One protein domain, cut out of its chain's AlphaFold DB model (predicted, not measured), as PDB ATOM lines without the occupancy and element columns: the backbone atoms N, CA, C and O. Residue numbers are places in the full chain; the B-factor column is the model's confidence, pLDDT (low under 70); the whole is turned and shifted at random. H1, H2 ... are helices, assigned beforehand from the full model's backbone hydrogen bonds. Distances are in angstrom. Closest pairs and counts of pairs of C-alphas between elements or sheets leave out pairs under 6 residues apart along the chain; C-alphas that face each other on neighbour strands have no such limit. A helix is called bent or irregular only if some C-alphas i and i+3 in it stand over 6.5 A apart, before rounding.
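AT A GLANCE: This is residues 499 to 699 of the 827 residues of an uncharacterized protein of Candidatus Finniella inopinata (UniProt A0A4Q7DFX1). The long helix H5 and the long helix H4 cross at about a right angle near one end of each, making an open L; H2 slants back from H4 as a second arm, with the short H3 beside its far end. H6b folds back alongside H5, H1 sits in the angle between H4 and H5, and H7 packs on H4 near the corner, followed by H8. The printed part has 201 residues with eight named helices, H1 to H8 in order along the chain, and no named strand; the class is all helix. It is only just loose, close to extended, with a radius of gyration of the C-alphas of 24.4 A, and flat, spanning 62 by 61 by 28 A.

IN THESE COORDINATES: H5, the longest helix, covers residues 616 to 654 and 56.4 A, from C-alpha 616 at (94.486, 122.400, 93.208) to C-alpha 654 at (120.840, 172.165, 96.543). H4, residues 567 to 603, measures 50.1 A; it is irregular, C-alphas 573 and 576 being 7.1 A apart, with a kink of 52 degrees near residue 574. H2, residues 523 to 549, measures 39.0 A. H1 is residues 503 to 513, H3 557 to 563, H7 688 to 691 and H8 694 to 699, ending at C-alpha 699 (101.359, 142.822, 71.822). H6, residues 663 to 684, was assigned as one helix by its hydrogen bonds but is bent: C-alphas 672 and 675 are 7.7 A apart. Its arms H6a, residues 663 to 672, and H6b, residues 675 to 684, stand at a steep tilt of 69 degrees, only just short of about perpendicular; H6a is itself irregular, with C-alphas 664 and 667 7.3 A apart.

HOW THE PARTS SIT: H4 is the hub, touching H2, H5 and H7. H4 and H5 are about perpendicular, at 90 degrees, and touch with residues 597 to 601 and 622 to 626 alone; their closest C-alphas, of Leu 597 and Leu 622, are 7.5 A apart. H5 touches H6b at a shallow tilt of 10 degrees, opposite ways, closest at the C-alphas of Ile 637 and Ala 683, 5.7 A. H4 touches H7, with the C-alphas of Tyr 600 and Ile 691 closest at 4.6 A, and H8 is near H4. H2 touches H4 at a steep tilt of 42 degrees, opposite ways, closest at the C-alphas of Lys 525 and Glu 583, 5.6 A. H2 touches H3 with residues 543 to 548 alone, the closest C-alphas being those of Ala 547 and Gln 559, 4.8 A. H1 is near H5, and H2 and H5 are apart. Every O i to N i+4 pair is within hydrogen-bond range in H1, H2, H3 and H6b, against 31 of 33 in H4, 32 of 35 in H5, 4 of 6 in H6a and 1 of 2 in H8; H7 is too short for such a pair.

THE WHOLE: The two C-alphas farthest apart, of Asn 553 and Asn 605, are 71.3 A apart. The printed part has no cut, and the link from H4 to H5, 12 residues, is long. Mean pLDDT of the printed part is 81.2; 27 residues are under 70, among them 657 to 675, and H6a has a mean of 48.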
ATOM      1  N   LEU A 499     100.466 152.772  79.391       56.31
ATOM      2  CA  LEU A 499      99.529 151.664  79.169       56.31
ATOM      3  C   LEU A 499      98.368 151.682  80.172       56.31
ATOM      4  O   LEU A 499      98.584 151.953  81.349       56.31
ATOM      5  N   GLN A 500      97.177 151.226  79.762       56.78
ATOM      6  CA  GLN A 500      96.064 150.910  80.686       56.78
ATOM      7  C   GLN A 500      96.297 149.610  81.506       56.78
ATOM      8  O   GLN A 500      95.363 148.989  82.017       56.78
ATOM      9  N   SER A 501      97.533 149.107  81.550       61.34
ATOM     10  CA  SER A 501      97.954 147.885  82.259       61.34
ATOM     11  C   SER A 501      99.453 147.927  82.591       61.34
ATOM     12  O   SER A 501     100.144 146.907  82.538       61.34
ATOM     13  N   GLY A 502      99.969 149.123  82.891       70.75
ATOM     14  CA  GLY A 502     101.370 149.338  83.264       70.75
ATOM     15  C   GLY A 502     101.690 148.878  84.691       70.75
ATOM     16  O   GLY A 502     100.835 148.392  85.436       70.75
ATOM     17  N   SER A 503     102.934 149.066  85.121       72.06
ATOM     18  CA  SER A 503     103.443 148.651  86.434       72.06
ATOM     19  C   SER A 503     102.645 149.214  87.612       72.06
ATOM     20  O   SER A 503     102.572 148.560  88.655       72.06
ATOM     21  N   ALA A 504     102.006 150.377  87.454       71.06
ATOM     22  CA  ALA A 504     101.087 150.952  88.434       71.06
ATOM     23  C   ALA A 504      99.830 150.084  88.631       71.06
ATOM     24  O   ALA A 504      99.488 149.752  89.771       71.06
ATOM     25  N   ASP A 505      99.198 149.651  87.539       70.38
ATOM     26  CA  ASP A 505      98.028 148.770  87.566       70.38
ATOM     27  C   ASP A 505      98.410 147.367  88.030       70.38
ATOM     28  O   ASP A 505      97.739 146.809  88.897       70.38
ATOM     29  N   ILE A 506      99.554 146.837  87.578       77.50
ATOM     30  CA  ILE A 506     100.123 145.582  88.096       77.50
ATOM     31  C   ILE A 506     100.301 145.684  89.626       77.50
ATOM     32  O   ILE A 506      99.829 144.820  90.366       77.50
ATOM     33  N   LYS A 507     100.911 146.761  90.140       81.19
ATOM     34  CA  LYS A 507     101.122 147.005  91.585       81.19
ATOM     35  C   LYS A 507      99.791 147.104  92.352       81.19
ATOM     36  O   LYS A 507      99.700 146.597  93.472       81.19
ATOM     37  N   ALA A 508      98.744 147.677  91.753       77.44
ATOM     38  CA  ALA A 508      97.404 147.762  92.342       77.44
ATOM     39  C   ALA A 508      96.647 146.416  92.333       77.44
ATOM     40  O   ALA A 508      96.082 146.011  93.354       77.44
ATOM     41  N   VAL A 509      96.659 145.702  91.206       78.50
ATOM     42  CA  VAL A 509      96.008 144.398  91.003       78.50
ATOM     43  C   VAL A 509      96.649 143.332  91.892       78.50
ATOM     44  O   VAL A 509      95.953 142.690  92.685       78.50
ATOM     45  N   LEU A 510      97.979 143.205  91.864       81.44
ATOM     46  CA  LEU A 510      98.711 142.248  92.700       81.44
ATOM     47  C   LEU A 510      98.622 142.607  94.188       81.44
ATOM     48  O   LEU A 510      98.430 141.720  95.020       81.44
ATOM     49  N   GLY A 511      98.647 143.901  94.528       80.69
ATOM     50  CA  GLY A 511      98.387 144.387  95.886       80.69
ATOM     51  C   GLY A 511      96.971 144.085  96.396       80.69
ATOM     52  O   GLY A 511      96.754 144.032  97.608       80.69
ATOM     53  N   ASN A 512      96.001 143.842  95.508       76.88
ATOM     54  CA  ASN A 512      94.685 143.327  95.879       76.88
ATOM     55  C   ASN A 512      94.676 141.798  95.984       76.88
ATOM     56  O   ASN A 512      94.184 141.286  96.988       76.88
ATOM     57  N   TRP A 513      95.270 141.055  95.043       81.75
ATOM     58  CA  TRP A 513      95.351 139.590  95.155       81.75
ATOM     59  C   TRP A 513      96.153 139.129  96.375       81.75
ATOM     60  O   TRP A 513      95.785 138.131  96.983       81.75
ATOM     61  N   GLN A 514      97.174 139.871  96.807       80.75
ATOM     62  CA  GLN A 514      97.941 139.548  98.014       80.75
ATOM     63  C   GLN A 514      97.074 139.585  99.293       80.75
ATOM     64  O   GLN A 514      97.330 138.825 100.222       80.75
ATOM     65  N   LYS A 515      95.989 140.381  99.321       79.00
ATOM     66  CA  LYS A 515      94.971 140.395 100.402       79.00
ATOM     67  C   LYS A 515      93.960 139.240 100.304       79.00
ATOM     68  O   LYS A 515      93.161 139.038 101.220       79.00
ATOM     69  N   LEU A 516      93.939 138.538  99.170       77.88
ATOM     70  CA  LEU A 516      92.996 137.468  98.830       77.88
ATOM     71  C   LEU A 516      93.694 136.105  98.632       77.88
ATOM     72  O   LEU A 516      93.010 135.125  98.360       77.88
ATOM     73  N   ARG A 517      95.028 136.036  98.777       77.56
ATOM     74  CA  ARG A 517      95.876 134.860  98.495       77.56
ATOM     75  C   ARG A 517      95.375 133.583  99.169       77.56
ATOM     76  O   ARG A 517      95.298 132.547  98.521       77.56
ATOM     77  N   ASP A 518      95.030 133.688 100.448       79.25
ATOM     78  CA  ASP A 518      94.651 132.552 101.297       79.25
ATOM     79  C   ASP A 518      93.125 132.342 101.383       79.25
ATOM     80  O   ASP A 518      92.649 131.559 102.206       79.25
ATOM     81  N   LYS A 519      92.343 133.053 100.557       80.88
ATOM     82  CA  LYS A 519      90.872 132.986 100.523       80.88
ATOM     83  C   LYS A 519      90.390 132.086  99.390       80.88
ATOM     84  O   LYS A 519      90.983 132.066  98.311       80.88
ATOM     85  N   SER A 520      89.280 131.379  99.594       79.38
ATOM     86  CA  SER A 520      88.645 130.636  98.505       79.38
ATOM     87  C   SER A 520      87.943 131.574  97.517       79.38
ATOM     88  O   SER A 520      87.530 132.687  97.852       79.38
ATOM     89  N   ASP A 521      87.716 131.077  96.299       76.94
ATOM     90  CA  ASP A 521      86.955 131.775  95.252       76.94
ATOM     91  C   ASP A 521      85.460 132.005  95.645       76.94
ATOM     92  O   ASP A 521      84.711 132.655  94.904       76.94
ATOM     93  N   THR A 522      85.021 131.493  96.808       79.50
ATOM     94  CA  THR A 522      83.737 131.795  97.472       79.50
ATOM     95  C   THR A 522      83.876 132.949  98.468       79.50
ATOM     96  O   THR A 522      83.153 133.934  98.337       79.50
ATOM     97  N   ASP A 523      84.839 132.889  99.397       84.94
ATOM     98  CA  ASP A 523      85.030 133.915 100.444       84.94
ATOM     99  C   ASP A 523      85.253 135.315  99.843       84.94
ATOM    100  O   ASP A 523      84.776 136.322 100.367       84.94
ATOM    101  N   ILE A 524      85.938 135.374  98.694       82.12
ATOM    102  CA  ILE A 524      86.182 136.606  97.926       82.12
ATOM    103  C   ILE A 524      84.863 137.286  97.502       82.12
ATOM    104  O   ILE A 524      84.774 138.515  97.512       82.12
ATOM    105  N   LYS A 525      83.825 136.511  97.157       84.00
ATOM    106  CA  LYS A 525      82.508 137.040  96.748       84.00
ATOM    107  C   LYS A 525      81.734 137.590  97.939       84.00
ATOM    108  O   LYS A 525      81.166 138.679  97.846       84.00
ATOM    109  N   ASP A 526      81.744 136.860  99.052       85.69
ATOM    110  CA  ASP A 526      81.031 137.251 100.270       85.69
ATOM    111  C   ASP A 526      81.641 138.508 100.910       85.69
ATOM    112  O   ASP A 526      80.897 139.397 101.337       85.69
ATOM    113  N   ASP A 527      82.971 138.652 100.900       85.62
ATOM    114  CA  ASP A 527      83.637 139.878 101.357       85.62
ATOM    115  C   ASP A 527      83.299 141.092 100.470       85.62
ATOM    116  O   ASP A 527      82.963 142.152 101.006       85.62
ATOM    117  N   PHE A 528      83.300 140.961  99.135       84.94
ATOM    118  CA  PHE A 528      82.896 142.065  98.247       84.94
ATOM    119  C   PHE A 528      81.418 142.443  98.421       84.94
ATOM    120  O   PHE A 528      81.086 143.631  98.453       84.94
ATOM    121  N   LEU A 529      80.517 141.465  98.577       87.50
ATOM    122  CA  LEU A 529      79.104 141.720  98.883       87.50
ATOM    123  C   LEU A 529      78.951 142.484 100.208       87.50
ATOM    124  O   LEU A 529      78.207 143.466 100.284       87.50
ATOM    125  N   LYS A 530      79.677 142.067 101.245       89.50
ATOM    126  CA  LYS A 530      79.688 142.699 102.569       89.50
ATOM    127  C   LYS A 530      80.213 144.139 102.515       89.50
ATOM    128  O   LYS A 530      79.571 145.032 103.069       89.50
ATOM    129  N   GLU A 531      81.319 144.386 101.813       87.06
ATOM    130  CA  GLU A 531      81.886 145.728 101.617       87.06
ATOM    131  C   GLU A 531      80.929 146.648 100.838       87.06
ATOM    132  O   GLU A 531      80.688 147.791 101.246       87.06
ATOM    133  N   ALA A 532      80.311 146.141  99.767       86.25
ATOM    134  CA  ALA A 532      79.347 146.890  98.965       86.25
ATOM    135  C   ALA A 532      78.080 147.255  99.762       86.25
ATOM    136  O   ALA A 532      77.610 148.390  99.673       86.25
ATOM    137  N   LEU A 533      77.558 146.342 100.590       88.50
ATOM    138  CA  LEU A 533      76.407 146.607 101.463       88.50
ATOM    139  C   LEU A 533      76.726 147.637 102.560       88.50
ATOM    140  O   LEU A 533      75.908 148.521 102.816       88.50
ATOM    141  N   VAL A 534      77.915 147.575 103.176       91.19
ATOM    142  CA  VAL A 534      78.373 148.588 104.149       91.19
ATOM    143  C   VAL A 534      78.537 149.957 103.484       91.19
ATOM    144  O   VAL A 534      78.128 150.974 104.046       91.19
ATOM    145  N   THR A 535      79.089 149.992 102.272       87.62
ATOM    146  CA  THR A 535      79.275 151.231 101.505       87.62
ATOM    147  C   THR A 535      77.930 151.842 101.119       87.62
ATOM    148  O   THR A 535      77.687 153.015 101.403       87.62
ATOM    149  N   ARG A 536      77.011 151.038 100.567       90.88
ATOM    150  CA  ARG A 536      75.663 151.488 100.197       90.88
ATOM    151  C   ARG A 536      74.882 151.993 101.407       90.88
ATOM    152  O   ARG A 536      74.266 153.051 101.305       90.88
ATOM    153  N   ARG A 537      74.964 151.306 102.556       93.00
ATOM    154  CA  ARG A 537      74.370 151.768 103.823       93.00
ATOM    155  C   ARG A 537      74.836 153.185 104.165       93.00
ATOM    156  O   ARG A 537      73.990 154.063 104.303       93.00
ATOM    157  N   ARG A 538      76.151 153.429 104.193       89.50
ATOM    158  CA  ARG A 538      76.728 154.757 104.483       89.50
ATOM    159  C   ARG A 538      76.260 155.838 103.506       89.50
ATOM    160  O   ARG A 538      76.008 156.964 103.926       89.50
ATOM    161  N   THR A 539      76.113 155.515 102.217       89.50
ATOM    162  CA  THR A 539      75.556 156.457 101.230       89.50
ATOM    163  C   THR A 539      74.114 156.836 101.573       89.50
ATOM    164  O   THR A 539      73.790 158.021 101.598       89.50
ATOM    165  N   LEU A 540      73.259 155.853 101.873       88.75
ATOM    166  CA  LEU A 540      71.852 156.090 102.218       88.75
ATOM    167  C   LEU A 540      71.707 156.839 103.556       88.75
ATOM    168  O   LEU A 540      70.880 157.743 103.660       88.75
ATOM    169  N   GLU A 541      72.548 156.528 104.547       88.69
ATOM    170  CA  GLU A 541      72.639 157.247 105.826       88.69
ATOM    171  C   GLU A 541      73.032 158.716 105.611       88.69
ATOM    172  O   GLU A 541      72.373 159.612 106.140       88.69
ATOM    173  N   GLY A 542      74.043 158.981 104.775       85.25
ATOM    174  CA  GLY A 542      74.467 160.335 104.409       85.25
ATOM    175  C   GLY A 542      73.384 161.125 103.663       85.25
ATOM    176  O   GLY A 542      73.097 162.267 104.027       85.25
ATOM    177  N   SER A 543      72.727 160.517 102.668       86.38
ATOM    178  CA  SER A 543      71.609 161.141 101.944       86.38
ATOM    179  C   SER A 543      70.423 161.451 102.861       86.38
ATOM    180  O   SER A 543      69.847 162.538 102.766       86.38
ATOM    181  N   LYS A 544      70.089 160.544 103.788       90.94
ATOM    182  CA  LYS A 544      69.035 160.747 104.790       90.94
ATOM    183  C   LYS A 544      69.398 161.855 105.781       90.94
ATOM    184  O   LYS A 544      68.571 162.728 106.031       90.94
ATOM    185  N   ALA A 545      70.628 161.883 106.292       85.50
ATOM    186  CA  ALA A 545      71.102 162.935 107.193       85.50
ATOM    187  C   ALA A 545      71.085 164.324 106.524       85.50
ATOM    188  O   ALA A 545      70.574 165.281 107.108       85.50
ATOM    189  N   PHE A 546      71.561 164.428 105.278       85.50
ATOM    190  CA  PHE A 546      71.524 165.671 104.502       85.50
ATOM    191  C   PHE A 546      70.090 166.154 104.238       85.50
ATOM    192  O   PHE A 546      69.792 167.340 104.370       85.50
ATOM    193  N   ALA A 547      69.175 165.235 103.918       84.06
ATOM    194  CA  ALA A 547      67.762 165.550 103.745       84.06
ATOM    195  C   ALA A 547      67.084 166.004 105.052       84.06
ATOM    196  O   ALA A 547      66.291 166.948 105.038       84.06
ATOM    197  N   LEU A 548      67.416 165.370 106.182       84.81
ATOM    198  CA  LEU A 548      66.895 165.729 107.502       84.81
ATOM    199  C   LEU A 548      67.391 167.103 107.979       84.81
ATOM    200  O   LEU A 548      66.611 167.828 108.597       84.81
ATOM    201  N   ALA A 549      68.630 167.482 107.647       83.69
ATOM    202  CA  ALA A 549      69.226 168.775 107.993       83.69
ATOM    203  C   ALA A 549      68.534 169.985 107.329       83.69
ATOM    204  O   ALA A 549      68.625 171.105 107.836       83.69
ATOM    205  N   VAL A 550      67.812 169.783 106.223       75.94
ATOM    206  CA  VAL A 550      66.938 170.811 105.637       75.94
ATOM    207  C   VAL A 550      65.626 170.865 106.421       75.94
ATOM    208  O   VAL A 550      64.999 169.827 106.657       75.94
ATOM    209  N   SER A 551      65.185 172.072 106.804       82.19
ATOM    210  CA  SER A 551      63.925 172.251 107.536       82.19
ATOM    211  C   SER A 551      62.752 171.683 106.737       82.19
ATOM    212  O   SER A 551      62.664 171.874 105.528       82.19
ATOM    213  N   GLU A 552      61.851 170.974 107.412       85.38
ATOM    214  CA  GLU A 552      60.817 170.135 106.787       85.38
ATOM    215  C   GLU A 552      59.973 170.881 105.738       85.38
ATOM    216  O   GLU A 552      59.812 170.418 104.610       85.38
ATOM    217  N   ASN A 553      59.560 172.105 106.071       87.12
ATOM    218  CA  ASN A 553      58.823 173.033 105.207       87.12
ATOM    219  C   ASN A 553      59.607 173.585 103.994       87.12
ATOM    220  O   ASN A 553      59.025 174.285 103.169       87.12
ATOM    221  N   LYS A 554      60.911 173.301 103.883       83.25
ATOM    222  CA  LYS A 554      61.796 173.690 102.770       83.25
ATOM    223  C   LYS A 554      62.386 172.490 102.018       83.25
ATOM    224  O   LYS A 554      63.122 172.696 101.055       83.25
ATOM    225  N   ARG A 555      62.085 171.249 102.426       88.56
ATOM    226  CA  ARG A 555      62.545 170.040 101.722       88.56
ATOM    227  C   ARG A 555      61.896 169.949 100.341       88.56
ATOM    228  O   ARG A 555      60.674 170.039 100.218       88.56
ATOM    229  N   SER A 556      62.700 169.696  99.312       87.94
ATOM    230  CA  SER A 556      62.196 169.245  98.008       87.94
ATOM    231  C   SER A 556      61.549 167.860  98.122       87.94
ATOM    232  O   SER A 556      61.813 167.117  99.068       87.94
ATOM    233  N   ASP A 557      60.735 167.452  97.148       88.44
ATOM    234  CA  ASP A 557      60.063 166.142  97.208       88.44
ATOM    235  C   ASP A 557      61.036 164.954  97.126       88.44
ATOM    236  O   ASP A 557      60.730 163.865  97.611       88.44
ATOM    237  N   HIS A 558      62.240 165.165  96.584       82.81
ATOM    238  CA  HIS A 558      63.337 164.205  96.693       82.81
ATOM    239  C   HIS A 558      63.899 164.155  98.123       82.81
ATOM    240  O   HIS A 558      64.088 163.071  98.667       82.81
ATOM    241  N   GLN A 559      64.103 165.307  98.772       82.19
ATOM    242  CA  GLN A 559      64.554 165.362 100.169       82.19
ATOM    243  C   GLN A 559      63.517 164.782 101.141       82.19
ATOM    244  O   GLN A 559      63.910 164.091 102.070       82.19
ATOM    245  N   LYS A 560      62.208 164.964 100.916       89.75
ATOM    246  CA  LYS A 560      61.163 164.276 101.703       89.75
ATOM    247  C   LYS A 560      61.338 162.753 101.608       89.75
ATOM    248  O   LYS A 560      61.606 162.103 102.610       89.75
ATOM    249  N   LYS A 561      61.380 162.210 100.382       89.44
ATOM    250  CA  LYS A 561      61.616 160.774 100.124       89.44
ATOM    251  C   LYS A 561      62.925 160.228 100.717       89.44
ATOM    252  O   LYS A 561      62.967 159.057 101.074       89.44
ATOM    253  N   MET A 562      63.981 161.040 100.811       89.44
ATOM    254  CA  MET A 562      65.252 160.649 101.444       89.44
ATOM    255  C   MET A 562      65.218 160.750 102.979       89.44
ATOM    256  O   MET A 562      65.838 159.932 103.653       89.44
ATOM    257  N   ALA A 563      64.482 161.710 103.548       87.31
ATOM    258  CA  ALA A 563      64.267 161.818 104.992       87.31
ATOM    259  C   ALA A 563      63.405 160.656 105.523       87.31
ATOM    260  O   ALA A 563      63.732 160.056 106.549       87.31
ATOM    261  N   ASP A 564      62.370 160.278 104.774       92.75
ATOM    262  CA  ASP A 564      61.430 159.203 105.119       92.75
ATOM    263  C   ASP A 564      61.979 157.794 104.791       92.75
ATOM    264  O   ASP A 564      61.307 156.788 105.013       92.75
ATOM    265  N   LEU A 565      63.208 157.698 104.266       93.62
ATOM    266  CA  LEU A 565      63.784 156.459 103.741       93.62
ATOM    267  C   LEU A 565      64.024 155.401 104.832       93.62
ATOM    268  O   LEU A 565      64.754 155.642 105.798       93.62
ATOM    269  N   ASP A 566      63.478 154.204 104.633       95.06
ATOM    270  CA  ASP A 566      63.800 152.995 105.396       95.06
ATOM    271  C   ASP A 566      65.033 152.316 104.775       95.06
ATOM    272  O   ASP A 566      64.950 151.637 103.751       95.06
ATOM    273  N   ILE A 567      66.196 152.553 105.386       92.19
ATOM    274  CA  ILE A 567      67.498 152.127 104.858       92.19
ATOM    275  C   ILE A 567      67.628 150.600 104.857       92.19
ATOM    276  O   ILE A 567      68.156 150.041 103.897       92.19
ATOM    277  N   ASP A 568      67.123 149.912 105.883       92.94
ATOM    278  CA  ASP A 568      67.211 148.453 105.972       92.94
ATOM    279  C   ASP A 568      66.302 147.772 104.946       92.94
ATOM    280  O   ASP A 568      66.723 146.821 104.282       92.94
ATOM    281  N   LYS A 569      65.096 148.306 104.722       92.56
ATOM    282  CA  LYS A 569      64.188 147.827 103.672       92.56
ATOM    283  C   LYS A 569      64.711 148.117 102.266       92.56
ATOM    284  O   LYS A 569      64.630 147.238 101.409       92.56
ATOM    285  N   THR A 570      65.285 149.297 102.019       89.44
ATOM    286  CA  THR A 570      65.943 149.605 100.737       89.44
ATOM    287  C   THR A 570      67.126 148.672 100.488       89.44
ATOM    288  O   THR A 570      67.199 148.073  99.417       89.44
ATOM    289  N   LEU A 571      67.998 148.456 101.478       90.94
ATOM    290  CA  LEU A 571      69.110 147.508 101.359       90.94
ATOM    291  C   LEU A 571      68.628 146.069 101.142       90.94
ATOM    292  O   LEU A 571      69.243 145.350 100.362       90.94
ATOM    293  N   ALA A 572      67.536 145.639 101.781       91.19
ATOM    294  CA  ALA A 572      66.969 144.306 101.575       91.19
ATOM    295  C   ALA A 572      66.461 144.093 100.135       91.19
ATOM    296  O   ALA A 572      66.629 143.002  99.594       91.19
ATOM    297  N   ILE A 573      65.894 145.132  99.510       91.38
ATOM    298  CA  ILE A 573      65.463 145.115  98.102       91.38
ATOM    299  C   ILE A 573      66.679 145.127  97.160       91.38
ATOM    300  O   ILE A 573      66.759 144.315  96.241       91.38
ATOM    301  N   GLU A 574      67.656 146.005  97.404       91.25
ATOM    302  CA  GLU A 574      68.843 146.159  96.546       91.25
ATOM    303  C   GLU A 574      69.860 145.007  96.679       91.25
ATOM    304  O   GLU A 574      70.663 144.789  95.769       91.25
ATOM    305  N   LYS A 575      69.842 144.245  97.785       92.56
ATOM    306  CA  LYS A 575      70.862 143.229  98.120       92.56
ATOM    307  C   LYS A 575      71.130 142.226  96.999       92.56
ATOM    308  O   LYS A 575      72.284 141.877  96.774       92.56
ATOM    309  N   GLU A 576      70.095 141.756  96.309       91.19
ATOM    310  CA  GLU A 576      70.234 140.752  95.244       91.19
ATOM    311  C   GLU A 576      70.845 141.335  93.957       91.19
ATOM    312  O   GLU A 576      71.585 140.648  93.250       91.19
ATOM    313  N   GLU A 577      70.599 142.615  93.669       91.69
ATOM    314  CA  GLU A 577      71.241 143.325  92.558       91.69
ATOM    315  C   GLU A 577      72.710 143.635  92.887       91.69
ATOM    316  O   GLU A 577      73.599 143.409  92.062       91.69
ATOM    317  N   ILE A 578      72.978 144.077  94.122       90.31
ATOM    318  CA  ILE A 578      74.335 144.291  94.645       90.31
ATOM    319  C   ILE A 578      75.129 142.977  94.606       90.31
ATOM    320  O   ILE A 578      76.265 142.979  94.132       90.31
ATOM    321  N   ARG A 579      74.529 141.852  95.024       91.31
ATOM    322  CA  ARG A 579      75.144 140.517  94.960       91.31
ATOM    323  C   ARG A 579      75.554 140.148  93.543       91.31
ATOM    324  O   ARG A 579      76.730 139.879  93.328       91.31
ATOM    325  N   LYS A 580      74.643 140.223  92.569       90.50
ATOM    326  CA  LYS A 580      74.957 139.916  91.159       90.50
ATOM    327  C   LYS A 580      76.104 140.770  90.613       90.50
ATOM    328  O   LYS A 580      76.979 140.248  89.925       90.50
ATOM    329  N   LYS A 581      76.150 142.059  90.971       88.19
ATOM    330  CA  LYS A 581      77.242 142.970  90.587       88.19
ATOM    331  C   LYS A 581      78.585 142.589  91.228       88.19
ATOM    332  O   LYS A 581      79.596 142.575  90.531       88.19
ATOM    333  N   GLN A 582      78.617 142.239  92.518       88.50
ATOM    334  CA  GLN A 582      79.866 141.827  93.180       88.50
ATOM    335  C   GLN A 582      80.318 140.409  92.796       88.50
ATOM    336  O   GLN A 582      81.518 140.175  92.686       88.50
ATOM    337  N   GLU A 583      79.400 139.480  92.516       87.00
ATOM    338  CA  GLU A 583      79.727 138.143  91.995       87.00
ATOM    339  C   GLU A 583      80.360 138.215  90.598       87.00
ATOM    340  O   GLU A 583      81.345 137.518  90.340       87.00
ATOM    341  N   ALA A 584      79.853 139.093  89.724       85.81
ATOM    342  CA  ALA A 584      80.454 139.364  88.419       85.81
ATOM    343  C   ALA A 584      81.866 139.967  88.553       85.81
ATOM    344  O   ALA A 584      82.811 139.445  87.965       85.81
ATOM    345  N   ARG A 585      82.028 140.994  89.399       83.38
ATOM    346  CA  ARG A 585      83.324 141.637  89.693       83.38
ATOM    347  C   ARG A 585      84.344 140.669  90.306       83.38
ATOM    348  O   ARG A 585      85.524 140.708  89.967       83.38
ATOM    349  N   ALA A 586      83.907 139.776  91.192       83.00
ATOM    350  CA  ALA A 586      84.761 138.725  91.739       83.00
ATOM    351  C   ALA A 586      85.211 137.747  90.643       83.00
ATOM    352  O   ALA A 586      86.393 137.431  90.561       83.00
ATOM    353  N   LEU A 587      84.299 137.306  89.768       84.31
ATOM    354  CA  LEU A 587      84.637 136.433  88.639       84.31
ATOM    355  C   LEU A 587      85.616 137.100  87.655       84.31
ATOM    356  O   LEU A 587      86.486 136.424  87.113       84.31
ATOM    357  N   GLU A 588      85.496 138.406  87.436       84.00
ATOM    358  CA  GLU A 588      86.414 139.201  86.618       84.00
ATOM    359  C   GLU A 588      87.827 139.265  87.220       84.00
ATOM    360  O   GLU A 588      88.792 138.889  86.555       84.00
ATOM    361  N   ILE A 589      87.952 139.625  88.502       80.81
ATOM    362  CA  ILE A 589      89.243 139.663  89.213       80.81
ATOM    363  C   ILE A 589      89.891 138.267  89.270       80.81
ATOM    364  O   ILE A 589      91.111 138.144  89.150       80.81
ATOM    365  N   LEU A 590      89.090 137.204  89.390       82.00
ATOM    366  CA  LEU A 590      89.572 135.824  89.308       82.00
ATOM    367  C   LEU A 590      90.072 135.465  87.898       82.00
ATOM    368  O   LEU A 590      91.132 134.861  87.780       82.00
ATOM    369  N   LYS A 591      89.387 135.881  86.823       84.38
ATOM    370  CA  LYS A 591      89.880 135.699  85.441       84.38
ATOM    371  C   LYS A 591      91.202 136.432  85.201       84.38
ATOM    372  O   LYS A 591      92.107 135.856  84.601       84.38
ATOM    373  N   GLN A 592      91.330 137.667  85.694       82.94
ATOM    374  CA  GLN A 592      92.579 138.433  85.627       82.94
ATOM    375  C   GLN A 592      93.718 137.704  86.367       82.94
ATOM    376  O   GLN A 592      94.828 137.628  85.837       82.94
ATOM    377  N   ARG A 593      93.433 137.096  87.533       84.19
ATOM    378  CA  ARG A 593      94.400 136.283  88.293       84.19
ATOM    379  C   ARG A 593      94.945 135.128  87.469       84.19
ATOM    380  O   ARG A 593      96.160 135.010  87.326       84.19
ATOM    381  N   GLU A 594      94.071 134.301  86.902       84.12
ATOM    382  CA  GLU A 594      94.532 133.146  86.129       84.12
ATOM    383  C   GLU A 594      95.316 133.580  84.869       84.12
ATOM    384  O   GLU A 594      96.325 132.957  84.545       84.12
ATOM    385  N   ALA A 595      94.929 134.682  84.207       85.19
ATOM    386  CA  ALA A 595      95.632 135.213  83.033       85.19
ATOM    387  C   ALA A 595      97.065 135.696  83.344       85.19
ATOM    388  O   ALA A 595      98.001 135.375  82.610       85.19
ATOM    389  N   TYR A 596      97.266 136.419  84.451       86.00
ATOM    390  CA  TYR A 596      98.603 136.854  84.881       86.00
ATOM    391  C   TYR A 596      99.481 135.676  85.320       86.00
ATOM    392  O   TYR A 596     100.687 135.698  85.076       86.00
ATOM    393  N   LEU A 597      98.899 134.637  85.933       87.00
ATOM    394  CA  LEU A 597      99.631 133.411  86.274       87.00
ATOM    395  C   LEU A 597     100.101 132.661  85.020       87.00
ATOM    396  O   LEU A 597     101.213 132.134  85.021       87.00
ATOM    397  N   GLU A 598      99.310 132.644  83.942       89.12
ATOM    398  CA  GLU A 598      99.738 132.071  82.658       89.12
ATOM    399  C   GLU A 598     100.862 132.879  81.993       89.12
ATOM    400  O   GLU A 598     101.834 132.286  81.523       89.12
ATOM    401  N   LEU A 599     100.769 134.215  81.996       87.88
ATOM    402  CA  LEU A 599     101.822 135.101  81.481       87.88
ATOM    403  C   LEU A 599     103.131 134.932  82.264       87.88
ATOM    404  O   LEU A 599     104.176 134.671  81.666       87.88
ATOM    405  N   TYR A 600     103.063 134.965  83.597       90.56
ATOM    406  CA  TYR A 600     104.208 134.721  84.475       90.56
ATOM    407  C   TYR A 600     104.822 133.333  84.238       90.56
ATOM    408  O   TYR A 600     106.040 133.208  84.096       90.56
ATOM    409  N   ALA A 601     103.997 132.285  84.155       91.00
ATOM    410  CA  ALA A 601     104.484 130.932  83.917       91.00
ATOM    411  C   ALA A 601     105.191 130.810  82.561       91.00
ATOM    412  O   ALA A 601     106.272 130.224  82.490       91.00
ATOM    413  N   LYS A 602     104.639 131.431  81.510       90.44
ATOM    414  CA  LYS A 602     105.279 131.539  80.193       90.44
ATOM    415  C   LYS A 602     106.611 132.296  80.280       90.44
ATOM    416  O   LYS A 602     107.609 131.815  79.754       90.44
ATOM    417  N   ASN A 603     106.663 133.409  81.014       89.31
ATOM    418  CA  ASN A 603     107.873 134.219  81.216       89.31
ATOM    419  C   ASN A 603     108.984 133.450  81.956       89.31
ATOM    420  O   ASN A 603     110.170 133.621  81.682       89.31
ATOM    421  N   LYS A 604     108.611 132.573  82.895       91.12
ATOM    422  CA  LYS A 604     109.546 131.741  83.671       91.12
ATOM    423  C   LYS A 604     109.753 130.327  83.105       91.12
ATOM    424  O   LYS A 604     110.436 129.535  83.750       91.12
ATOM    425  N   ASN A 605     109.200 130.011  81.928       90.19
ATOM    426  CA  ASN A 605     109.216 128.676  81.307       90.19
ATOM    427  C   ASN A 605     108.746 127.544  82.254       90.19
ATOM    428  O   ASN A 605     109.344 126.469  82.319       90.19
ATOM    429  N   ILE A 606     107.679 127.795  83.017       91.50
ATOM    430  CA  ILE A 606     107.064 126.840  83.950       91.50
ATOM    431  C   ILE A 606     105.983 126.037  83.215       91.50
ATOM    432  O   ILE A 606     105.081 126.626  82.618       91.50
ATOM    433  N   ASP A 607     106.021 124.702  83.300       90.56
ATOM    434  CA  ASP A 607     104.907 123.881  82.812       90.56
ATOM    435  C   ASP A 607     103.660 124.063  83.691       90.56
ATOM    436  O   ASP A 607     103.675 123.835  84.902       90.56
ATOM    437  N   ILE A 608     102.558 124.430  83.042       90.50
ATOM    438  CA  ILE A 608     101.242 124.627  83.650       90.50
ATOM    439  C   ILE A 608     100.219 123.575  83.201       90.50
ATOM    440  O   ILE A 608      99.024 123.737  83.446       90.50
ATOM    441  N   SER A 609     100.653 122.469  82.585       89.38
ATOM    442  CA  SER A 609      99.779 121.373  82.140       89.38
ATOM    443  C   SER A 609      98.911 120.789  83.265       89.38
ATOM    444  O   SER A 609      97.743 120.473  83.039       89.38
ATOM    445  N   ARG A 610      99.454 120.693  84.487       86.62
ATOM    446  CA  ARG A 610      98.751 120.259  85.710       86.62
ATOM    447  C   ARG A 610      97.766 121.316  86.221       86.62
ATOM    448  O   ARG A 610      96.617 121.008  86.523       86.62
ATOM    449  N   TYR A 611      98.184 122.583  86.236       85.75
ATOM    450  CA  TYR A 611      97.334 123.731  86.582       85.75
ATOM    451  C   TYR A 611      96.122 123.845  85.643       85.75
ATOM    452  O   TYR A 611      94.991 123.937  86.114       85.75
ATOM    453  N   LYS A 612      96.322 123.707  84.323       86.00
ATOM    454  CA  LYS A 612      95.244 123.730  83.314       86.00
ATOM    455  C   LYS A 612      94.281 122.539  83.385       86.00
ATOM    456  O   LYS A 612      93.185 122.623  82.842       86.00
ATOM    457  N   LYS A 613      94.642 121.460  84.089       87.75
ATOM    458  CA  LYS A 613      93.737 120.347  84.438       87.75
ATOM    459  C   LYS A 613      92.934 120.595  85.723       87.75
ATOM    460  O   LYS A 613      92.144 119.740  86.111       87.75
ATOM    461  N   GLY A 614      93.127 121.735  86.390       80.44
ATOM    462  CA  GLY A 614      92.456 122.069  87.646       80.44
ATOM    463  C   GLY A 614      93.064 121.404  88.885       80.44
ATOM    464  O   GLY A 614      92.406 121.352  89.922       80.44
ATOM    465  N   GLU A 615      94.303 120.896  88.821       85.69
ATOM    466  CA  GLU A 615      94.973 120.329  89.997       85.69
ATOM    467  C   GLU A 615      95.219 121.418  91.056       85.69
ATOM    468  O   GLU A 615      96.133 122.237  90.931       85.69
ATOM    469  N   ALA A 616      94.422 121.409  92.130       81.75
ATOM    470  CA  ALA A 616      94.486 122.400  93.208       81.75
ATOM    471  C   ALA A 616      95.894 122.553  93.813       81.75
ATOM    472  O   ALA A 616      96.317 123.672  94.108       81.75
ATOM    473  N   THR A 617      96.649 121.455  93.940       84.50
ATOM    474  CA  THR A 617      98.041 121.482  94.411       84.50
ATOM    475  C   THR A 617      98.944 122.259  93.452       84.50
ATOM    476  O   THR A 617      99.663 123.141  93.899       84.50
ATOM    477  N   ALA A 618      98.841 122.025  92.138       85.50
ATOM    478  CA  ALA A 618      99.628 122.745  91.131       85.50
ATOM    479  C   ALA A 618      99.245 124.236  91.046       85.50
ATOM    480  O   ALA A 618     100.111 125.095  90.880       85.50
ATOM    481  N   ARG A 619      97.953 124.564  91.221       84.44
ATOM    482  CA  ARG A 619      97.471 125.955  91.338       84.44
ATOM    483  C   ARG A 619      98.085 126.656  92.550       84.44
ATOM    484  O   ARG A 619      98.531 127.793  92.422       84.44
ATOM    485  N   LYS A 620      98.161 125.971  93.696       85.81
ATOM    486  CA  LYS A 620      98.814 126.496  94.901       85.81
ATOM    487  C   LYS A 620     100.333 126.628  94.734       85.81
ATOM    488  O   LYS A 620     100.863 127.686  95.044       85.81
ATOM    489  N   GLU A 621     101.012 125.611  94.202       88.94
ATOM    490  CA  GLU A 621     102.458 125.624  93.914       88.94
ATOM    491  C   GLU A 621     102.849 126.839  93.049       88.94
ATOM    492  O   GLU A 621     103.807 127.548  93.367       88.94
ATOM    493  N   LEU A 622     102.069 127.129  91.999       89.75
ATOM    494  CA  LEU A 622     102.285 128.281  91.120       89.75
ATOM    495  C   LEU A 622     102.018 129.624  91.827       89.75
ATOM    496  O   LEU A 622     102.837 130.534  91.716       89.75
ATOM    497  N   LEU A 623     100.916 129.742  92.579       88.06
ATOM    498  CA  LEU A 623     100.568 130.942  93.357       88.06
ATOM    499  C   LEU A 623     101.601 131.262  94.448       88.06
ATOM    500  O   LEU A 623     102.012 132.414  94.595       88.06
ATOM    501  N   ASP A 624     102.034 130.256  95.209       89.31
ATOM    502  CA  ASP A 624     102.989 130.438  96.304       89.31
ATOM    503  C   ASP A 624     104.365 130.867  95.777       89.31
ATOM    504  O   ASP A 624     104.989 131.763  96.357       89.31
ATOM    505  N   ARG A 625     104.803 130.302  94.641       92.19
ATOM    506  CA  ARG A 625     106.021 130.732  93.941       92.19
ATOM    507  C   ARG A 625     105.894 132.153  93.386       92.19
ATOM    508  O   ARG A 625     106.791 132.967  93.605       92.19
ATOM    509  N   PHE A 626     104.787 132.454  92.705       91.88
ATOM    510  CA  PHE A 626     104.504 133.773  92.138       91.88
ATOM    511  C   PHE A 626     104.621 134.873  93.200       91.88
ATOM    512  O   PHE A 626     105.372 135.833  93.022       91.88
ATOM    513  N   PHE A 627     103.941 134.713  94.340       90.75
ATOM    514  CA  PHE A 627     103.994 135.715  95.403       90.75
ATOM    515  C   PHE A 627     105.366 135.801  96.077       90.75
ATOM    516  O   PHE A 627     105.766 136.902  96.447       90.75
ATOM    517  N   ALA A 628     106.116 134.698  96.194       90.94
ATOM    518  CA  ALA A 628     107.473 134.728  96.742       90.94
ATOM    519  C   ALA A 628     108.455 135.525  95.858       90.94
ATOM    520  O   ALA A 628     109.249 136.306  96.382       90.94
ATOM    521  N   GLU A 629     108.387 135.375  94.530       92.19
ATOM    522  CA  GLU A 629     109.207 136.163  93.596       92.19
ATOM    523  C   GLU A 629     108.739 137.637  93.533       92.19
ATOM    524  O   GLU A 629     109.569 138.550  93.592       92.19
ATOM    525  N   TYR A 630     107.423 137.893  93.526       90.81
ATOM    526  CA  TYR A 630     106.850 139.249  93.602       90.81
ATOM    527  C   TYR A 630     107.279 139.998  94.877       90.81
ATOM    528  O   TYR A 630     107.702 141.153  94.803       90.81
ATOM    529  N   ASP A 631     107.255 139.332  96.036       90.56
ATOM    530  CA  ASP A 631     107.652 139.901  97.330       90.56
ATOM    531  C   ASP A 631     109.138 140.285  97.408       90.56
ATOM    532  O   ASP A 631     109.523 141.048  98.299       90.56
ATOM    533  N   ILE A 632     109.991 139.760  96.524       92.25
ATOM    534  CA  ILE A 632     111.394 140.180  96.388       92.25
ATOM    535  C   ILE A 632     111.465 141.438  95.514       92.25
ATOM    536  O   ILE A 632     112.071 142.439  95.906       92.25
ATOM    537  N   ILE A 633     110.793 141.416  94.360       90.44
ATOM    538  CA  ILE A 633     110.806 142.511  93.382       90.44
ATOM    539  C   ILE A 633     110.182 143.780  93.965       90.44
ATOM    540  O   ILE A 633     110.797 144.845  93.900       90.44
ATOM    541  N   ILE A 634     109.021 143.685  94.620       89.56
ATOM    542  CA  ILE A 634     108.342 144.859  95.184       89.56
ATOM    543  C   ILE A 634     109.155 145.519  96.310       89.56
ATOM    544  O   ILE A 634     109.123 146.744  96.453       89.56
ATOM    545  N   LYS A 635     109.958 144.747  97.062       91.44
ATOM    546  CA  LYS A 635     110.896 145.281  98.068       91.44
ATOM    547  C   LYS A 635     112.076 146.001  97.418       91.44
ATOM    548  O   LYS A 635     112.428 147.085  97.875       91.44
ATOM    549  N   ALA A 636     112.643 145.449  96.341       89.94
ATOM    550  CA  ALA A 636     113.711 146.100  95.581       89.94
ATOM    551  C   ALA A 636     113.239 147.424  94.952       89.94
ATOM    552  O   ALA A 636     113.912 148.443  95.087       89.94
ATOM    553  N   ILE A 637     112.043 147.437  94.351       87.94
ATOM    554  CA  ILE A 637     111.405 148.659  93.830       87.94
ATOM    555  C   ILE A 637     111.183 149.672  94.957       87.94
ATOM    556  O   ILE A 637     111.609 150.813  94.833       87.94
ATOM    557  N   SER A 638     110.609 149.253  96.088       89.56
ATOM    558  CA  SER A 638     110.363 150.144  97.236       89.56
ATOM    559  C   SER A 638     111.645 150.733  97.845       89.56
ATOM    560  O   SER A 638     111.588 151.771  98.505       89.56
ATOM    561  N   ALA A 639     112.795 150.072  97.675       91.94
ATOM    562  CA  ALA A 639     114.097 150.583  98.100       91.94
ATOM    563  C   ALA A 639     114.653 151.618  97.106       91.94
ATOM    564  O   ALA A 639     115.090 152.690  97.531       91.94
ATOM    565  N   ASP A 640     114.576 151.340  95.801       88.81
ATOM    566  CA  ASP A 640     114.964 152.294  94.755       88.81
ATOM    567  C   ASP A 640     114.067 153.541  94.748       88.81
ATOM    568  O   ASP A 640     114.593 154.651  94.729       88.81
ATOM    569  N   GLU A 641     112.741 153.390  94.864       86.56
ATOM    570  CA  GLU A 641     111.789 154.508  94.967       86.56
ATOM    571  C   GLU A 641     112.191 155.468  96.105       86.56
ATOM    572  O   GLU A 641     112.302 156.672  95.879       86.56
ATOM    573  N   LYS A 642     112.513 154.944  97.298       91.12
ATOM    574  CA  LYS A 642     112.959 155.745  98.456       91.12
ATOM    575  C   LYS A 642     114.318 156.417  98.252       91.12
ATOM    576  O   LYS A 642     114.495 157.569  98.656       91.12
ATOM    577  N   ARG A 643     115.283 155.711  97.650       93.69
ATOM    578  CA  ARG A 643     116.614 156.252  97.315       93.69
ATOM    579  C   ARG A 643     116.491 157.430  96.345       93.69
ATOM    580  O   ARG A 643     117.140 158.454  96.537       93.69
ATOM    581  N   ILE A 644     115.642 157.281  95.333       85.38
ATOM    582  CA  ILE A 644     115.391 158.283  94.296       85.38
ATOM    583  C   ILE A 644     114.634 159.487  94.871       85.38
ATOM    584  O   ILE A 644     115.052 160.618  94.641       85.38
ATOM    585  N   ASP A 645     113.600 159.268  95.687       84.38
ATOM    586  CA  ASP A 645     112.867 160.361  96.343       84.38
ATOM    587  C   ASP A 645     113.768 161.161  97.303       84.38
ATOM    588  O   ASP A 645     113.722 162.389  97.317       84.38
ATOM    589  N   SER A 646     114.678 160.494  98.023       89.19
ATOM    590  CA  SER A 646     115.688 161.179  98.849       89.19
ATOM    591  C   SER A 646     116.638 162.045  98.008       89.19
ATOM    592  O   SER A 646     116.956 163.168  98.397       89.19
ATOM    593  N   ALA A 647     117.058 161.561  96.833       85.69
ATOM    594  CA  ALA A 647     117.889 162.327  95.903       85.69
ATOM    595  C   ALA A 647     117.134 163.518  95.277       85.69
ATOM    596  O   ALA A 647     117.732 164.565  95.039       85.69
ATOM    597  N   ILE A 648     115.820 163.395  95.058       79.19
ATOM    598  CA  ILE A 648     114.953 164.490  94.595       79.19
ATOM    599  C   ILE A 648     114.866 165.601  95.650       79.19
ATOM    600  O   ILE A 648     115.054 166.772  95.312       79.19
ATOM    601  N   GLU A 649     114.641 165.266  96.925       83.88
ATOM    602  CA  GLU A 649     114.600 166.272  98.000       83.88
ATOM    603  C   GLU A 649     115.979 166.895  98.277       83.88
ATOM    604  O   GLU A 649     116.074 168.108  98.496       83.88
ATOM    605  N   GLN A 650     117.067 166.119  98.171       85.25
ATOM    606  CA  GLN A 650     118.424 166.674  98.175       85.25
ATOM    607  C   GLN A 650     118.601 167.674  97.023       85.25
ATOM    608  O   GLN A 650     119.034 168.801  97.257       85.25
ATOM    609  N   ARG A 651     118.206 167.316  95.794       76.94
ATOM    610  CA  ARG A 651     118.397 168.177  94.619       76.94
ATOM    611  C   ARG A 651     117.571 169.464  94.680       76.94
ATOM    612  O   ARG A 651     118.072 170.519  94.300       76.94
ATOM    613  N   LYS A 652     116.348 169.420  95.221       74.75
ATOM    614  CA  LYS A 652     115.574 170.634  95.551       74.75
ATOM    615  C   LYS A 652     116.309 171.514  96.563       74.75
ATOM    616  O   LYS A 652     116.361 172.729  96.390       74.75
ATOM    617  N   THR A 653     116.896 170.908  97.596       80.25
ATOM    618  CA  THR A 653     117.638 171.619  98.650       80.25
ATOM    619  C   THR A 653     118.895 172.298  98.099       80.25
ATOM    620  O   THR A 653     119.114 173.475  98.376       80.25
ATOM    621  N   GLU A 654     119.669 171.612  97.251       77.56
ATOM    622  CA  GLU A 654     120.840 172.165  96.543       77.56
ATOM    623  C   GLU A 654     120.499 173.391  95.684       77.56
ATOM    624  O   GLU A 654     121.305 174.309  95.560       77.56
ATOM    625  N   LEU A 655     119.294 173.425  95.111       67.50
ATOM    626  CA  LEU A 655     118.795 174.529  94.286       67.50
ATOM    627  C   LEU A 655     118.158 175.671  95.105       67.50
ATOM    628  O   LEU A 655     117.566 176.583  94.528       67.50
ATOM    629  N   GLY A 656     118.238 175.625  96.440       70.06
ATOM    630  CA  GLY A 656     117.615 176.611  97.331       70.06
ATOM    631  C   GLY A 656     116.088 176.496  97.429       70.06
ATOM    632  O   GLY A 656     115.433 177.422  97.902       70.06
ATOM    633  N   MET A 657     115.510 175.374  96.991       66.25
ATOM    634  CA  MET A 657     114.062 175.134  96.887       66.25
ATOM    635  C   MET A 657     113.563 174.140  97.950       66.25
ATOM    636  O   MET A 657     112.703 173.302  97.680       66.25
ATOM    637  N   ALA A 658     114.133 174.197  99.155       58.47
ATOM    638  CA  ALA A 658     113.759 173.319 100.261       58.47
ATOM    639  C   ALA A 658     112.331 173.617 100.762       58.47
ATOM    640  O   ALA A 658     112.034 174.736 101.183       58.47
ATOM    641  N   GLY A 659     111.460 172.603 100.758       61.75
ATOM    642  CA  GLY A 659     110.063 172.708 101.194       61.75
ATOM    643  C   GLY A 659     109.062 172.683 100.035       61.75
ATOM    644  O   GLY A 659     109.233 171.944  99.065       61.75
ATOM    645  N   ILE A 660     107.978 173.457 100.153       51.44
ATOM    646  CA  ILE A 660     106.953 173.554  99.103       51.44
ATOM    647  C   ILE A 660     107.513 174.397  97.953       51.44
ATOM    648  O   ILE A 660     107.710 175.603  98.089       51.44
ATOM    649  N   VAL A 661     107.757 173.748  96.817       44.94
ATOM    650  CA  VAL A 661     108.202 174.396  95.579       44.94
ATOM    651  C   VAL A 661     107.092 175.323  95.079       44.94
ATOM    652  O   VAL A 661     105.976 174.870  94.836       44.94
ATOM    653  N   SER A 662     107.387 176.615  94.916       48.44
ATOM    654  CA  SER A 662     106.454 177.562  94.301       48.44
ATOM    655  C   SER A 662     106.252 177.248  92.818       48.44
ATOM    656  O   SER A 662     107.180 176.805  92.142       48.44
ATOM    657  N   GLU A 663     105.069 177.541  92.276       42.50
ATOM    658  CA  GLU A 663     104.739 177.309  90.856       42.50
ATOM    659  C   GLU A 663     105.765 177.956  89.908       42.50
ATOM    660  O   GLU A 663     106.192 177.337  88.936       42.50
ATOM    661  N   SER A 664     106.271 179.144  90.267       41.84
ATOM    662  CA  SER A 664     107.353 179.855  89.562       41.84
ATOM    663  C   SER A 664     108.643 179.049  89.380       41.84
ATOM    664  O   SER A 664     109.439 179.357  88.498       41.84
ATOM    665  N   ASN A 665     108.871 178.057  90.242       46.38
ATOM    666  CA  ASN A 665     110.092 177.264  90.323       46.38
ATOM    667  C   ASN A 665     109.843 175.789  89.957       46.38
ATOM    668  O   ASN A 665     110.803 175.033  89.792       46.38
ATOM    669  N   ALA A 666     108.582 175.369  89.803       45.94
ATOM    670  CA  ALA A 666     108.201 173.983  89.532       45.94
ATOM    671  C   ALA A 666     108.833 173.441  88.239       45.94
ATOM    672  O   ALA A 666     109.317 172.312  88.224       45.94
ATOM    673  N   HIS A 667     108.919 174.269  87.192       43.81
ATOM    674  CA  HIS A 667     109.598 173.936  85.936       43.81
ATOM    675  C   HIS A 667     111.097 173.640  86.135       43.81
ATOM    676  O   HIS A 667     111.607 172.634  85.645       43.81
ATOM    677  N   ASN A 668     111.787 174.456  86.936       49.16
ATOM    678  CA  ASN A 668     113.215 174.286  87.217       49.16
ATOM    679  C   ASN A 668     113.478 173.016  88.044       49.16
ATOM    680  O   ASN A 668     114.455 172.311  87.794       49.16
ATOM    681  N   VAL A 669     112.583 172.678  88.982       52.28
ATOM    682  CA  VAL A 669     112.632 171.394  89.703       52.28
ATOM    683  C   VAL A 669     112.341 170.223  88.766       52.28
ATOM    684  O   VAL A 669     113.034 169.212  88.854       52.28
ATOM    685  N   ALA A 670     111.370 170.340  87.856       49.47
ATOM    686  CA  ALA A 670     111.056 169.290  86.890       49.47
ATOM    687  C   ALA A 670     112.269 168.971  86.000       49.47
ATOM    688  O   ALA A 670     112.705 167.822  85.968       49.47
ATOM    689  N   ILE A 671     112.894 169.986  85.390       50.53
ATOM    690  CA  ILE A 671     114.135 169.821  84.608       50.53
ATOM    691  C   ILE A 671     115.247 169.212  85.471       50.53
ATOM    692  O   ILE A 671     115.864 168.222  85.083       50.53
ATOM    693  N   ALA A 672     115.486 169.744  86.673       55.56
ATOM    694  CA  ALA A 672     116.564 169.263  87.537       55.56
ATOM    695  C   ALA A 672     116.335 167.860  88.135       55.56
ATOM    696  O   ALA A 672     117.266 167.300  88.718       55.56
ATOM    697  N   THR A 673     115.128 167.294  88.017       58.00
ATOM    698  CA  THR A 673     114.772 165.974  88.567       58.00
ATOM    699  C   THR A 673     114.291 164.968  87.518       58.00
ATOM    700  O   THR A 673     114.087 163.808  87.872       58.00
ATOM    701  N   ILE A 674     114.179 165.337  86.234       57.12
ATOM    702  CA  ILE A 674     113.656 164.457  85.170       57.12
ATOM    703  C   ILE A 674     114.409 163.121  85.080       57.12
ATOM    704  O   ILE A 674     113.789 162.062  85.036       57.12
ATOM    705  N   ASN A 675     115.741 163.139  85.188       62.78
ATOM    706  CA  ASN A 675     116.562 161.923  85.171       62.78
ATOM    707  C   ASN A 675     116.344 161.033  86.411       62.78
ATOM    708  O   ASN A 675     116.468 159.814  86.322       62.78
ATOM    709  N   LEU A 676     115.973 161.617  87.557       70.44
ATOM    710  CA  LEU A 676     115.601 160.866  88.760       70.44
ATOM    711  C   LEU A 676     114.198 160.253  88.608       70.44
ATOM    712  O   LEU A 676     114.001 159.097  88.973       70.44
ATOM    713  N   GLN A 677     113.247 160.963  87.987       67.00
ATOM    714  CA  GLN A 677     111.933 160.396  87.646       67.00
ATOM    715  C   GLN A 677     112.056 159.247  86.628       67.00
ATOM    716  O   GLN A 677     111.457 158.193  86.830       67.00
ATOM    717  N   ARG A 678     112.904 159.388  85.597       64.75
ATOM    718  CA  ARG A 678     113.213 158.316  84.628       64.75
ATOM    719  C   ARG A 678     113.799 157.073  85.311       64.75
ATOM    720  O   ARG A 678     113.315 155.972  85.067       64.75
ATOM    721  N   GLN A 679     114.738 157.236  86.252       72.81
ATOM    722  CA  GLN A 679     115.228 156.121  87.083       72.81
ATOM    723  C   GLN A 679     114.119 155.464  87.926       72.81
ATOM    724  O   GLN A 679     114.191 154.265  88.207       72.81
ATOM    725  N   LYS A 680     113.091 156.218  88.337       75.50
ATOM    726  CA  LYS A 680     111.961 155.684  89.112       75.50
ATOM    727  C   LYS A 680     111.079 154.773  88.258       75.50
ATOM    728  O   LYS A 680     110.763 153.670  88.699       75.50
ATOM    729  N   LEU A 681     110.767 155.194  87.032       68.44
ATOM    730  CA  LEU A 681     110.047 154.382  86.043       68.44
ATOM    731  C   LEU A 681     110.853 153.123  85.670       68.44
ATOM    732  O   LEU A 681     110.349 152.009  85.786       68.44
ATOM    733  N   GLN A 682     112.153 153.263  85.379       75.19
ATOM    734  CA  GLN A 682     113.056 152.125  85.129       75.19
ATOM    735  C   GLN A 682     113.086 151.096  86.276       75.19
ATOM    736  O   GLN A 682     113.237 149.898  86.030       75.19
ATOM    737  N   ALA A 683     112.944 151.528  87.534       79.12
ATOM    738  CA  ALA A 683     112.803 150.604  88.657       79.12
ATOM    739  C   ALA A 683     111.439 149.888  88.641       79.12
ATOM    740  O   ALA A 683     111.382 148.683  88.889       79.12
ATOM    741  N   GLN A 684     110.354 150.602  88.325       77.75
ATOM    742  CA  GLN A 684     108.987 150.071  88.281       77.75
ATOM    743  C   GLN A 684     108.772 149.043  87.148       77.75
ATOM    744  O   GLN A 684     108.112 148.027  87.391       77.75
ATOM    745  N   ASN A 685     109.455 149.189  86.001       78.19
ATOM    746  CA  ASN A 685     109.496 148.218  84.884       78.19
ATOM    747  C   ASN A 685     109.764 146.766  85.298       78.19
ATOM    748  O   ASN A 685     109.354 145.830  84.609       78.19
ATOM    749  N   ARG A 686     110.456 146.550  86.423       84.25
ATOM    750  CA  ARG A 686     110.741 145.207  86.951       84.25
ATOM    751  C   ARG A 686     109.457 144.412  87.245       84.25
ATOM    752  O   ARG A 686     109.524 143.189  87.302       84.25
ATOM    753  N   LEU A 687     108.299 145.071  87.399       83.31
ATOM    754  CA  LEU A 687     106.979 144.425  87.471       83.31
ATOM    755  C   LEU A 687     106.470 143.955  86.102       83.31
ATOM    756  O   LEU A 687     105.975 142.833  86.002       83.31
ATOM    757  N   VAL A 688     106.642 144.750  85.042       80.50
ATOM    758  CA  VAL A 688     106.329 144.327  83.667       80.50
ATOM    759  C   VAL A 688     107.175 143.119  83.283       80.50
ATOM    760  O   VAL A 688     106.629 142.074  82.945       80.50
ATOM    761  N   GLN A 689     108.499 143.223  83.448       82.81
ATOM    762  CA  GLN A 689     109.463 142.147  83.161       82.81
ATOM    763  C   GLN A 689     109.273 140.899  84.046       82.81
ATOM    764  O   GLN A 689     109.815 139.829  83.760       82.81
ATOM    765  N   PHE A 690     108.523 141.017  85.145       87.31
ATOM    766  CA  PHE A 690     108.144 139.896  85.999       87.31
ATOM    767  C   PHE A 690     106.921 139.147  85.459       87.31
ATOM    768  O   PHE A 690     106.964 137.916  85.382       87.31
ATOM    769  N   ILE A 691     105.873 139.869  85.048       83.44
ATOM    770  CA  ILE A 691     104.619 139.288  84.547       83.44
ATOM    771  C   ILE A 691     104.721 138.875  83.081       83.44
ATOM    772  O   ILE A 691     104.457 137.722  82.753       83.44
ATOM    773  N   TYR A 692     105.097 139.799  82.202       79.25
ATOM    774  CA  TYR A 692     104.989 139.617  80.762       79.25
ATOM    775  C   TYR A 692     106.300 139.088  80.163       79.25
ATOM    776  O   TYR A 692     107.358 139.685  80.378       79.25
ATOM    777  N   PRO A 693     106.250 138.025  79.340       83.75
ATOM    778  CA  PRO A 693     107.270 137.792  78.324       83.75
ATOM    779  C   PRO A 693     107.322 138.995  77.378       83.75
ATOM    780  O   PRO A 693     106.274 139.535  77.018       83.75
ATOM    781  N   ILE A 694     108.515 139.390  76.923       73.81
ATOM    782  CA  ILE A 694     108.677 140.583  76.072       73.81
ATOM    783  C   ILE A 694     107.799 140.527  74.806       73.81
ATOM    784  O   ILE A 694     107.159 141.512  74.465       73.81
ATOM    785  N   GLU A 695     107.649 139.349  74.193       76.88
ATOM    786  CA  GLU A 695     106.824 139.123  72.992       76.88
ATOM    787  C   GLU A 695     105.302 139.141  73.228       76.88
ATOM    788  O   GLU A 695     104.527 139.213  72.271       76.88
ATOM    789  N   ASP A 696     104.847 139.072  74.482       77.50
ATOM    790  CA  ASP A 696     103.447 139.338  74.835       77.50
ATOM    791  C   ASP A 696     103.267 140.788  75.293       77.50
ATOM    792  O   ASP A 696     102.243 141.392  74.983       77.50
ATOM    793  N   PHE A 697     104.271 141.387  75.948       73.94
ATOM    794  CA  PHE A 697     104.259 142.815  76.267       73.94
ATOM    795  C   PHE A 697     104.229 143.679  75.001       73.94
ATOM    796  O   PHE A 697     103.390 144.569  74.906       73.94
ATOM    797  N   LYS A 698     105.039 143.341  73.986       69.88
ATOM    798  CA  LYS A 698     104.982 143.915  72.628       69.88
ATOM    799  C   LYS A 698     103.552 143.967  72.079       69.88
ATOM    800  O   LYS A 698     103.159 144.980  71.518       69.88
ATOM    801  N   LYS A 699     102.754 142.915  72.294       75.94
ATOM    802  CA  LYS A 699     101.359 142.822  71.822       75.94
ATOM    803  C   LYS A 699     100.369 143.572  72.704       75.94
ATOM    804  O   LYS A 699      99.365 144.059  72.200       75.94
TER     805      LYS A 699